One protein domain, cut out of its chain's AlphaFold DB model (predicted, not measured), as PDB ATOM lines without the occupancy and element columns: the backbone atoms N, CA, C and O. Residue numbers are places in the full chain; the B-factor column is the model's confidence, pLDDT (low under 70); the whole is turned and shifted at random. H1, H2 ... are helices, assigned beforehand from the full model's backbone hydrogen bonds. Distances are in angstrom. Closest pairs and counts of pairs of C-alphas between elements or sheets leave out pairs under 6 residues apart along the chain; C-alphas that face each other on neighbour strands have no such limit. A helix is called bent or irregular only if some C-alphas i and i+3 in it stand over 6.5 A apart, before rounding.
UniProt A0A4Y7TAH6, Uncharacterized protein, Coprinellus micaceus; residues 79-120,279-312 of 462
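What this domain is: This is residues 79 to 120 and 279 to 312 of the 462 residues of an uncharacterized protein of Coprinellus micaceus (UniProt A0A4Y7TAH6). One long helix, H3, stands free, and apart from it two helices, H1 and H2, meet near their ends in an open L with a corner at Asn 96. No core joins the L to the long helix. The printed part has 76 residues with three named helices in the order H1, H2, H3 and no named strand; the class is all helix. The whole is extended, with a radius of gyration of the C-alphas of 21.9 A, and the C-alphas span 58 by 39 by 27 A.

How they stand to each other: The longest helix is H3, residues 279 to 312, and it touches no helix. It is apart from H2, residues 97 to 120. It is also apart from H1, residues 79 to 95. H1 and H2 are close but not clearly touching, with 1 pair of C-alphas within 8 A, those of Thr 93 and Ala 100, 6.3 A apart. Their lines stand about perpendicular, at 81 degrees, and their centres are 24.2 A apart. A tight link of one residue, Asn 96, joins them. In H1, H2 and H3 every O i to N i+4 pair is within hydrogen-bond range.

Where its parts are: H3 runs 47.6 A from C-alpha 279 at (-115.667, -47.860, 84.364) to C-alpha 312 at (-151.437, -64.358, 111.145). H2 is 35.1 A long from first to last C-alpha and H1 24.3 A. H1 begins with C-alpha 79 at (-141.512, -79.278, 121.784). No helix is bent.

The domain as a whole: The two C-alphas farthest apart are those of Asn 94 and Cys 281, at 58.6 A. Residues 121 to 278 are not printed, and C-alphas 120 and 279 are 34.7 A apart across this cut, which lies between H2 and H3. The mean pLDDT of the printed part is 81.9; residues 92 to 94, 97, 100 and 117 to 120 are under 70.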
ATOM      1  N   GLU A  79    -141.416 -79.582 120.346       76.00
ATOM      2  CA  GLU A  79    -141.512 -79.278 121.784       76.00
ATOM      3  C   GLU A  79    -140.404 -79.954 122.614       76.00
ATOM      4  O   GLU A  79    -139.930 -79.375 123.594       76.00
ATOM      5  N   ARG A  80    -139.954 -81.159 122.233       76.81
ATOM      6  CA  ARG A  80    -138.833 -81.846 122.904       76.81
ATOM      7  C   ARG A  80    -137.501 -81.167 122.612       76.81
ATOM      8  O   ARG A  80    -136.729 -80.959 123.543       76.81
ATOM      9  N   HIS A  81    -137.272 -80.758 121.365       74.94
ATOM     10  CA  HIS A  81    -136.056 -80.044 120.980       74.94
ATOM     11  C   HIS A  81    -135.964 -78.673 121.667       74.94
ATOM     12  O   HIS A  81    -134.930 -78.337 122.236       74.94
ATOM     13  N   ALA A  82    -137.074 -77.929 121.725       77.12
ATOM     14  CA  ALA A  82    -137.138 -76.641 122.416       77.12
ATOM     15  C   ALA A  82    -136.944 -76.769 123.940       77.12
ATOM     16  O   ALA A  82    -136.334 -75.902 124.568       77.12
ATOM     17  N   LYS A  83    -137.437 -77.855 124.557       82.56
ATOM     18  CA  LYS A  83    -137.181 -78.146 125.978       82.56
ATOM     19  C   LYS A  83    -135.729 -78.547 126.229       82.56
ATOM     20  O   LYS A  83    -135.159 -78.100 127.218       82.56
ATOM     21  N   GLN A  84    -135.126 -79.341 125.348       84.56
ATOM     22  CA  GLN A  84    -133.726 -79.745 125.475       84.56
ATOM     23  C   GLN A  84    -132.772 -78.559 125.290       84.56
ATOM     24  O   GLN A  84    -131.862 -78.389 126.096       84.56
ATOM     25  N   GLU A  85    -133.049 -77.670 124.334       79.75
ATOM     26  CA  GLU A  85    -132.272 -76.443 124.131       79.75
ATOM     27  C   GLU A  85    -132.371 -75.488 125.334       79.75
ATOM     28  O   GLU A  85    -131.374 -74.888 125.736       79.75
ATOM     29  N   ARG A  86    -133.550 -75.377 125.970       81.12
ATOM     30  CA  ARG A  86    -133.692 -74.625 127.231       81.12
ATOM     31  C   ARG A  86    -132.860 -75.236 128.356       81.12
ATOM     32  O   ARG A  86    -132.130 -74.509 129.014       81.12
ATOM     33  N   ILE A  87    -132.910 -76.557 128.532       80.19
ATOM     34  CA  ILE A  87    -132.134 -77.249 129.573       80.19
ATOM     35  C   ILE A  87    -130.623 -77.093 129.337       80.19
ATOM     36  O   ILE A  87    -129.869 -76.945 130.296       80.19
ATOM     37  N   GLU A  88    -130.156 -77.105 128.087       75.44
ATOM     38  CA  GLU A  88    -128.743 -76.868 127.766       75.44
ATOM     39  C   GLU A  88    -128.316 -75.422 128.036       75.44
ATOM     40  O   GLU A  88    -127.268 -75.207 128.650       75.44
ATOM     41  N   ARG A  89    -129.145 -74.429 127.682       70.94
ATOM     42  CA  ARG A  89    -128.887 -73.025 128.041       70.94
ATOM     43  C   ARG A  89    -128.852 -72.829 129.558       70.94
ATOM     44  O   ARG A  89    -127.922 -72.198 130.053       70.94
ATOM     45  N   ASP A  90    -129.784 -73.446 130.282       74.12
ATOM     46  CA  ASP A  90    -129.870 -73.353 131.743       74.12
ATOM     47  C   ASP A  90    -128.682 -74.050 132.445       74.12
ATOM     48  O   ASP A  90    -128.207 -73.599 133.492       74.12
ATOM     49  N   LYS A  91    -128.138 -75.129 131.860       78.94
ATOM     50  CA  LYS A  91    -126.904 -75.783 132.340       78.94
ATOM     51  C   LYS A  91    -125.664 -74.912 132.134       78.94
ATOM     52  O   LYS A  91    -124.791 -74.889 133.003       78.94
ATOM     53  N   ILE A  92    -125.577 -74.177 131.026       62.38
ATOM     54  CA  ILE A  92    -124.458 -73.259 130.759       62.38
ATOM     55  C   ILE A  92    -124.517 -72.049 131.705       62.38
ATOM     56  O   ILE A  92    -123.488 -71.637 132.239       62.38
ATOM     57  N   THR A  93    -125.708 -71.517 131.997       62.38
ATOM     58  CA  THR A  93    -125.856 -70.385 132.928       62.38
ATOM     59  C   THR A  93    -125.600 -70.764 134.388       62.38
ATOM     60  O   THR A  93    -125.049 -69.952 135.128       62.38
ATOM     61  N   ASN A  94    -125.929 -71.993 134.806       66.88
ATOM     62  CA  ASN A  94    -125.707 -72.445 136.188       66.88
ATOM     63  C   ASN A  94    -124.288 -72.964 136.461       66.88
ATOM     64  O   ASN A  94    -123.854 -72.968 137.610       66.88
ATOM     65  N   SER A  95    -123.552 -73.397 135.434       72.88
ATOM     66  CA  SER A  95    -122.209 -73.964 135.620       72.88
ATOM     67  C   SER A  95    -121.110 -72.913 135.785       72.88
ATOM     68  O   SER A  95    -120.053 -73.237 136.326       72.88
ATOM     69  N   ASN A  96    -121.328 -71.652 135.374       74.06
ATOM     70  CA  ASN A  96    -120.321 -70.605 135.564       74.06
ATOM     71  C   ASN A  96    -120.903 -69.170 135.573       74.06
ATOM     72  O   ASN A  96    -120.801 -68.441 134.578       74.06
ATOM     73  N   PRO A  97    -121.472 -68.700 136.702       69.88
ATOM     74  CA  PRO A  97    -122.129 -67.388 136.783       69.88
ATOM     75  C   PRO A  97    -121.184 -66.212 136.470       69.88
ATOM     76  O   PRO A  97    -121.617 -65.183 135.952       69.88
ATOM     77  N   LYS A  98    -119.870 -66.378 136.692       75.69
ATOM     78  CA  LYS A  98    -118.850 -65.372 136.347       75.69
ATOM     79  C   LYS A  98    -118.644 -65.212 134.836       75.69
ATOM     80  O   LYS A  98    -118.247 -64.142 134.379       75.69
ATOM     81  N   GLN A  99    -118.907 -66.249 134.041       74.94
ATOM     82  CA  GLN A  99    -118.764 -66.187 132.585       74.94
ATOM     83  C   GLN A  99    -120.004 -65.562 131.929       74.94
ATOM     84  O   GLN A  99    -119.862 -64.765 131.001       74.94
ATOM     85  N   ALA A 100    -121.194 -65.835 132.477       69.19
ATOM     86  CA  ALA A 100    -122.442 -65.188 132.071       69.19
ATOM     87  C   ALA A 100    -122.410 -63.670 132.334       69.19
ATOM     88  O   ALA A 100    -122.658 -62.885 131.420       69.19
ATOM     89  N   GLN A 101    -121.966 -63.244 133.526       78.44
ATOM     90  CA  GLN A 101    -121.817 -61.817 133.854       78.44
ATOM     91  C   GLN A 101    -120.843 -61.087 132.915       78.44
ATOM     92  O   GLN A 101    -121.131 -59.980 132.462       78.44
ATOM     93  N   ASN A 102    -119.718 -61.716 132.557       81.94
ATOM     94  CA  ASN A 102    -118.764 -61.135 131.609       81.94
ATOM     95  C   ASN A 102    -119.340 -61.012 130.189       81.94
ATOM     96  O   ASN A 102    -119.067 -60.030 129.490       81.94
ATOM     97  N   HIS A 103    -120.143 -61.982 129.748       75.69
ATOM     98  CA  HIS A 103    -120.762 -61.946 128.426       75.69
ATOM     99  C   HIS A 103    -121.850 -60.863 128.339       75.69
ATOM    100  O   HIS A 103    -121.898 -60.102 127.368       75.69
ATOM    101  N   ASP A 104    -122.659 -60.718 129.388       77.38
ATOM    102  CA  ASP A 104    -123.691 -59.684 129.470       77.38
ATOM    103  C   ASP A 104    -123.088 -58.280 129.578       77.38
ATOM    104  O   ASP A 104    -123.529 -57.359 128.885       77.38
ATOM    105  N   GLN A 105    -122.011 -58.112 130.350       86.69
ATOM    106  CA  GLN A 105    -121.300 -56.837 130.442       86.69
ATOM    107  C   GLN A 105    -120.642 -56.449 129.107       86.69
ATOM    108  O   GLN A 105    -120.682 -55.282 128.701       86.69
ATOM    109  N   LYS A 106    -120.098 -57.422 128.364       89.25
ATOM    110  CA  LYS A 106    -119.563 -57.204 127.010       89.25
ATOM    111  C   LYS A 106    -120.664 -56.783 126.030       89.25
ATOM    112  O   LYS A 106    -120.462 -55.833 125.270       89.25
ATOM    113  N   ASN A 107    -121.832 -57.420 126.090       84.75
ATOM    114  CA  ASN A 107    -122.986 -57.078 125.256       84.75
ATOM    115  C   ASN A 107    -123.542 -55.681 125.577       84.75
ATOM    116  O   ASN A 107    -123.817 -54.900 124.664       84.75
ATOM    117  N   GLN A 108    -123.632 -55.311 126.859       89.25
ATOM    118  CA  GLN A 108    -124.041 -53.965 127.267       89.25
ATOM    119  C   GLN A 108    -123.043 -52.892 126.812       89.25
ATOM    120  O   GLN A 108    -123.454 -51.839 126.324       89.25
ATOM    121  N   ASN A 109    -121.737 -53.161 126.898       89.00
ATOM    122  CA  ASN A 109    -120.708 -52.236 126.421       89.00
ATOM    123  C   ASN A 109    -120.738 -52.066 124.894       89.00
ATOM    124  O   ASN A 109    -120.556 -50.952 124.399       89.00
ATOM    125  N   GLN A 110    -121.011 -53.131 124.134       84.69
ATOM    126  CA  GLN A 110    -121.206 -53.025 122.685       84.69
ATOM    127  C   GLN A 110    -122.464 -52.230 122.325       84.69
ATOM    128  O   GLN A 110    -122.409 -51.393 121.424       84.69
ATOM    129  N   LYS A 111    -123.573 -52.436 123.047       88.69
ATOM    130  CA  LYS A 111    -124.808 -51.666 122.853       88.69
ATOM    131  C   LYS A 111    -124.585 -50.174 123.123       88.69
ATOM    132  O   LYS A 111    -124.847 -49.363 122.244       88.69
ATOM    133  N   LYS A 112    -123.965 -49.821 124.258       86.00
ATOM    134  CA  LYS A 112    -123.611 -48.426 124.585       86.00
ATOM    135  C   LYS A 112    -122.733 -47.773 123.512       86.00
ATOM    136  O   LYS A 112    -122.957 -46.623 123.156       86.00
ATOM    137  N   ARG A 113    -121.756 -48.499 122.954       79.75
ATOM    138  CA  ARG A 113    -120.910 -47.983 121.860       79.75
ATOM    139  C   ARG A 113    -121.702 -47.705 120.581       79.75
ATOM    140  O   ARG A 113    -121.434 -46.700 119.930       79.75
ATOM    141  N   ARG A 114    -122.668 -48.560 120.227       76.94
ATOM    142  CA  ARG A 114    -123.556 -48.324 119.074       76.94
ATOM    143  C   ARG A 114    -124.449 -47.109 119.298       76.94
ATOM    144  O   ARG A 114    -124.508 -46.252 118.425       76.94
ATOM    145  N   ASP A 115    -125.056 -46.997 120.473       72.31
ATOM    146  CA  ASP A 115    -125.967 -45.893 120.790       72.31
ATOM    147  C   ASP A 115    -125.238 -44.531 120.778       72.31
ATOM    148  O   ASP A 115    -125.776 -43.544 120.279       72.31
ATOM    149  N   ILE A 116    -123.971 -44.480 121.220       71.94
ATOM    150  CA  ILE A 116    -123.129 -43.270 121.138       71.94
ATOM    151  C   ILE A 116    -122.796 -42.890 119.685       71.94
ATOM    152  O   ILE A 116    -122.782 -41.702 119.361       71.94
ATOM    153  N   MET A 117    -122.525 -43.857 118.800       63.81
ATOM    154  CA  MET A 117    -122.291 -43.558 117.377       63.81
ATOM    155  C   MET A 117    -123.553 -43.005 116.711       63.81
ATOM    156  O   MET A 117    -123.484 -41.985 116.036       63.81
ATOM    157  N   ILE A 118    -124.708 -43.616 116.986       62.19
ATOM    158  CA  ILE A 118    -126.000 -43.185 116.435       62.19
ATOM    159  C   ILE A 118    -126.370 -41.776 116.930       62.19
ATOM    160  O   ILE A 118    -126.934 -40.987 116.177       62.19
ATOM    161  N   ALA A 119    -126.025 -41.419 118.172       56.00
ATOM    162  CA  ALA A 119    -126.238 -40.066 118.687       56.00
ATOM    163  C   ALA A 119    -125.325 -39.016 118.022       56.00
ATOM    164  O   ALA A 119    -125.736 -37.871 117.856       56.00
ATOM    165  N   ARG A 120    -124.106 -39.391 117.605       54.72
ATOM    166  CA  ARG A 120    -123.168 -38.491 116.907       54.72
ATOM    167  C   ARG A 120    -123.542 -38.225 115.448       54.72
ATOM    168  O   ARG A 120    -123.185 -37.175 114.932       54.72
ATOM    169  N   TRP A 279    -115.529 -46.969  83.206       90.31
ATOM    170  CA  TRP A 279    -115.667 -47.860  84.364       90.31
ATOM    171  C   TRP A 279    -116.094 -47.123  85.632       90.31
ATOM    172  O   TRP A 279    -116.937 -47.631  86.368       90.31
ATOM    173  N   PHE A 280    -115.572 -45.919  85.874       89.06
ATOM    174  CA  PHE A 280    -116.009 -45.090  86.999       89.06
ATOM    175  C   PHE A 280    -117.472 -44.660  86.853       89.06
ATOM    176  O   PHE A 280    -118.221 -44.725  87.827       89.06
ATOM    177  N   CYS A 281    -117.913 -44.292  85.647       92.44
ATOM    178  CA  CYS A 281    -119.319 -44.004  85.377       92.44
ATOM    179  C   CYS A 281    -120.201 -45.246  85.566       92.44
ATOM    180  O   CYS A 281    -121.226 -45.158  86.240       92.44
ATOM    181  N   LEU A 282    -119.796 -46.406  85.038       93.56
ATOM    182  CA  LEU A 282    -120.524 -47.668  85.186       93.56
ATOM    183  C   LEU A 282    -120.649 -48.068  86.664       93.56
ATOM    184  O   LEU A 282    -121.749 -48.353  87.134       93.56
ATOM    185  N   LEU A 283    -119.545 -48.035  87.415       94.12
ATOM    186  CA  LEU A 283    -119.541 -48.303  88.854       94.12
ATOM    187  C   LEU A 283    -120.405 -47.292  89.611       94.12
ATOM    188  O   LEU A 283    -121.158 -47.689  90.494       94.12
ATOM    189  N   GLY A 284    -120.361 -46.011  89.238       91.88
ATOM    190  CA  GLY A 284    -121.222 -44.979  89.811       91.88
ATOM    191  C   GLY A 284    -122.707 -45.294  89.624       91.88
ATOM    192  O   GLY A 284    -123.465 -45.273  90.594       91.88
ATOM    193  N   VAL A 285    -123.123 -45.666  88.410       92.50
ATOM    194  CA  VAL A 285    -124.513 -46.067  88.135       92.50
ATOM    195  C   VAL A 285    -124.887 -47.338  88.897       92.50
ATOM    196  O   VAL A 285    -125.980 -47.393  89.455       92.50
ATOM    197  N   LEU A 286    -123.998 -48.332  88.989       93.44
ATOM    198  CA  LEU A 286    -124.251 -49.560  89.751       93.44
ATOM    199  C   LEU A 286    -124.398 -49.295  91.251       93.44
ATOM    200  O   LEU A 286    -125.292 -49.856  91.877       93.44
ATOM    201  N   VAL A 287    -123.575 -48.417  91.829       92.12
ATOM    202  CA  VAL A 287    -123.686 -48.017  93.240       92.12
ATOM    203  C   VAL A 287    -125.007 -47.293  93.483       92.12
ATOM    204  O   VAL A 287    -125.719 -47.619  94.428       92.12
ATOM    205  N   VAL A 288    -125.378 -46.358  92.606       90.00
ATOM    206  CA  VAL A 288    -126.665 -45.655  92.681       90.00
ATOM    207  C   VAL A 288    -127.822 -46.652  92.571       90.00
ATOM    208  O   VAL A 288    -128.691 -46.676  93.439       90.00
ATOM    209  N   ALA A 289    -127.805 -47.537  91.575       92.44
ATOM    210  CA  ALA A 289    -128.818 -48.573  91.395       92.44
ATOM    211  C   ALA A 289    -128.886 -49.540  92.586       92.44
ATOM    212  O   ALA A 289    -129.975 -49.971  92.950       92.44
ATOM    213  N   TRP A 290    -127.763 -49.849  93.234       91.75
ATOM    214  CA  TRP A 290    -127.730 -50.693  94.426       91.75
ATOM    215  C   TRP A 290    -128.320 -49.990  95.651       91.75
ATOM    216  O   TRP A 290    -129.077 -50.600  96.400       91.75
ATOM    217  N   VAL A 291    -128.051 -48.694  95.836       89.44
ATOM    218  CA  VAL A 291    -128.643 -47.900  96.926       89.44
ATOM    219  C   VAL A 291    -130.153 -47.728  96.719       89.44
ATOM    220  O   VAL A 291    -130.936 -47.957  97.645       89.44
ATOM    221  N   TYR A 292    -130.591 -47.396  95.502       90.56
ATOM    222  CA  TYR A 292    -132.018 -47.275  95.180       90.56
ATOM    223  C   TYR A 292    -132.735 -48.633  95.170       90.56
ATOM    224  O   TYR A 292    -133.843 -48.760  95.683       90.56
ATOM    225  N   GLY A 293    -132.090 -49.683  94.663       91.00
ATOM    226  CA  GLY A 293    -132.617 -51.045  94.698       91.00
ATOM    227  C   GLY A 293    -132.708 -51.592  96.122       91.00
ATOM    228  O   GLY A 293    -133.704 -52.210  96.484       91.00
ATOM    229  N   GLY A 294    -131.710 -51.308  96.962       88.12
ATOM    230  CA  GLY A 294    -131.694 -51.694  98.368       88.12
ATOM    231  C   GLY A 294    -132.796 -51.006  99.169       88.12
ATOM    232  O   GLY A 294    -133.510 -51.666  99.921       88.12
ATOM    233  N   THR A 295    -132.988 -49.698  98.983       85.19
ATOM    234  CA  THR A 295    -134.063 -48.949  99.660       85.19
ATOM    235  C   THR A 295    -135.450 -49.451  99.259       85.19
ATOM    236  O   THR A 295    -136.238 -49.801 100.140       85.19
ATOM    237  N   LEU A 296    -135.708 -49.632  97.959       85.31
ATOM    238  CA  LEU A 296    -136.962 -50.216  97.459       85.31
ATOM    239  C   LEU A 296    -137.182 -51.654  97.959       85.31
ATOM    240  O   LEU A 296    -138.304 -52.041  98.296       85.31
ATOM    241  N   TRP A 297    -136.119 -52.454  98.064       88.25
ATOM    242  CA  TRP A 297    -136.189 -53.807  98.618       88.25
ATOM    243  C   TRP A 297    -136.563 -53.813 100.106       88.25
ATOM    244  O   TRP A 297    -137.400 -54.605 100.543       88.25
ATOM    245  N   PHE A 298    -135.986 -52.918 100.911       84.25
ATOM    246  CA  PHE A 298    -136.338 -52.816 102.329       84.25
ATOM    247  C   PHE A 298    -137.774 -52.325 102.543       84.25
ATOM    248  O   PHE A 298    -138.453 -52.822 103.445       84.25
ATOM    249  N   GLU A 299    -138.259 -51.402 101.714       85.75
ATOM    250  CA  GLU A 299    -139.641 -50.914 101.774       85.75
ATOM    251  C   GLU A 299    -140.650 -51.998 101.381       85.75
ATOM    252  O   GLU A 299    -141.602 -52.259 102.124       85.75
ATOM    253  N   THR A 300    -140.408 -52.704 100.275       86.06
ATOM    254  CA  THR A 300    -141.273 -53.809  99.831       86.06
ATOM    255  C   THR A 300    -141.282 -54.966 100.829       86.06
ATOM    256  O   THR A 300    -142.351 -55.501 101.136       86.06
ATOM    257  N   ARG A 301    -140.130 -55.307 101.425       87.75
ATOM    258  CA  ARG A 301    -140.051 -56.348 102.460       87.75
ATOM    259  C   ARG A 301    -140.826 -55.967 103.721       87.75
ATOM    260  O   ARG A 301    -141.504 -56.821 104.281       87.75
ATOM    261  N   ARG A 302    -140.766 -54.706 104.163       86.88
ATOM    262  CA  ARG A 302    -141.556 -54.234 105.317       86.88
ATOM    263  C   ARG A 302    -143.055 -54.328 105.052       86.88
ATOM    264  O   ARG A 302    -143.776 -54.856 105.891       86.88
ATOM    265  N   ALA A 303    -143.507 -53.894 103.875       86.25
ATOM    266  CA  ALA A 303    -144.913 -53.988 103.490       86.25
ATOM    267  C   ALA A 303    -145.399 -55.446 103.401       86.25
ATOM    268  O   ALA A 303    -146.538 -55.752 103.755       86.25
ATOM    269  N   TRP A 304    -144.539 -56.363 102.948       92.12
ATOM    270  CA  TRP A 304    -144.862 -57.787 102.895       92.12
ATOM    271  C   TRP A 304    -144.959 -58.416 104.292       92.12
ATOM    272  O   TRP A 304    -145.936 -59.104 104.576       92.12
ATOM    273  N   VAL A 305    -144.017 -58.107 105.191       89.62
ATOM    274  CA  VAL A 305    -144.056 -58.570 106.591       89.62
ATOM    275  C   VAL A 305    -145.300 -58.048 107.311       89.62
ATOM    276  O   VAL A 305    -145.964 -58.812 108.003       89.62
ATOM    277  N   GLU A 306    -145.680 -56.785 107.103       89.69
ATOM    278  CA  GLU A 306    -146.899 -56.233 107.703       89.69
ATOM    279  C   GLU A 306    -148.163 -56.958 107.206       89.69
ATOM    280  O   GLU A 306    -149.092 -57.205 107.978       89.69
ATOM    281  N   ARG A 307    -148.201 -57.354 105.926       89.50
ATOM    282  CA  ARG A 307    -149.299 -58.165 105.380       89.50
ATOM    283  C   ARG A 307    -149.319 -59.574 105.964       89.50
ATOM    284  O   ARG A 307    -150.401 -60.061 106.280       89.50
ATOM    285  N   GLU A 308    -148.167 -60.221 106.125       90.12
ATOM    286  CA  GLU A 308    -148.096 -61.533 106.778       90.12
ATOM    287  C   GLU A 308    -148.512 -61.477 108.250       90.12
ATOM    288  O   GLU A 308    -149.231 -62.359 108.714       90.12
ATOM    289  N   GLU A 309    -148.109 -60.444 108.993       88.06
ATOM    290  CA  GLU A 309    -148.517 -60.278 110.390       88.06
ATOM    291  C   GLU A 309    -150.022 -60.041 110.529       88.06
ATOM    292  O   GLU A 309    -150.638 -60.558 111.461       88.06
ATOM    293  N   ARG A 310    -150.635 -59.295 109.601       83.50
ATOM    294  CA  ARG A 310    -152.096 -59.131 109.565       83.50
ATOM    295  C   ARG A 310    -152.798 -60.457 109.277       83.50
ATOM    296  O   ARG A 310    -153.724 -60.791 110.003       83.50
ATOM    297  N   LYS A 311    -152.304 -61.243 108.313       88.44
ATOM    298  CA  LYS A 311    -152.846 -62.581 108.020       88.44
ATOM    299  C   LYS A 311    -152.739 -63.528 109.217       88.44
ATOM    300  O   LYS A 311    -153.717 -64.180 109.556       88.44
ATOM    301  N   LYS A 312    -151.606 -63.536 109.930       85.12
ATOM    302  CA  LYS A 312    -151.437 -64.358 111.145       85.12
ATOM    303  C   LYS A 312    -152.415 -63.993 112.263       85.12
ATOM    304  O   LYS A 312    -152.832 -64.872 113.001       85.12
TER     305      LYS A 312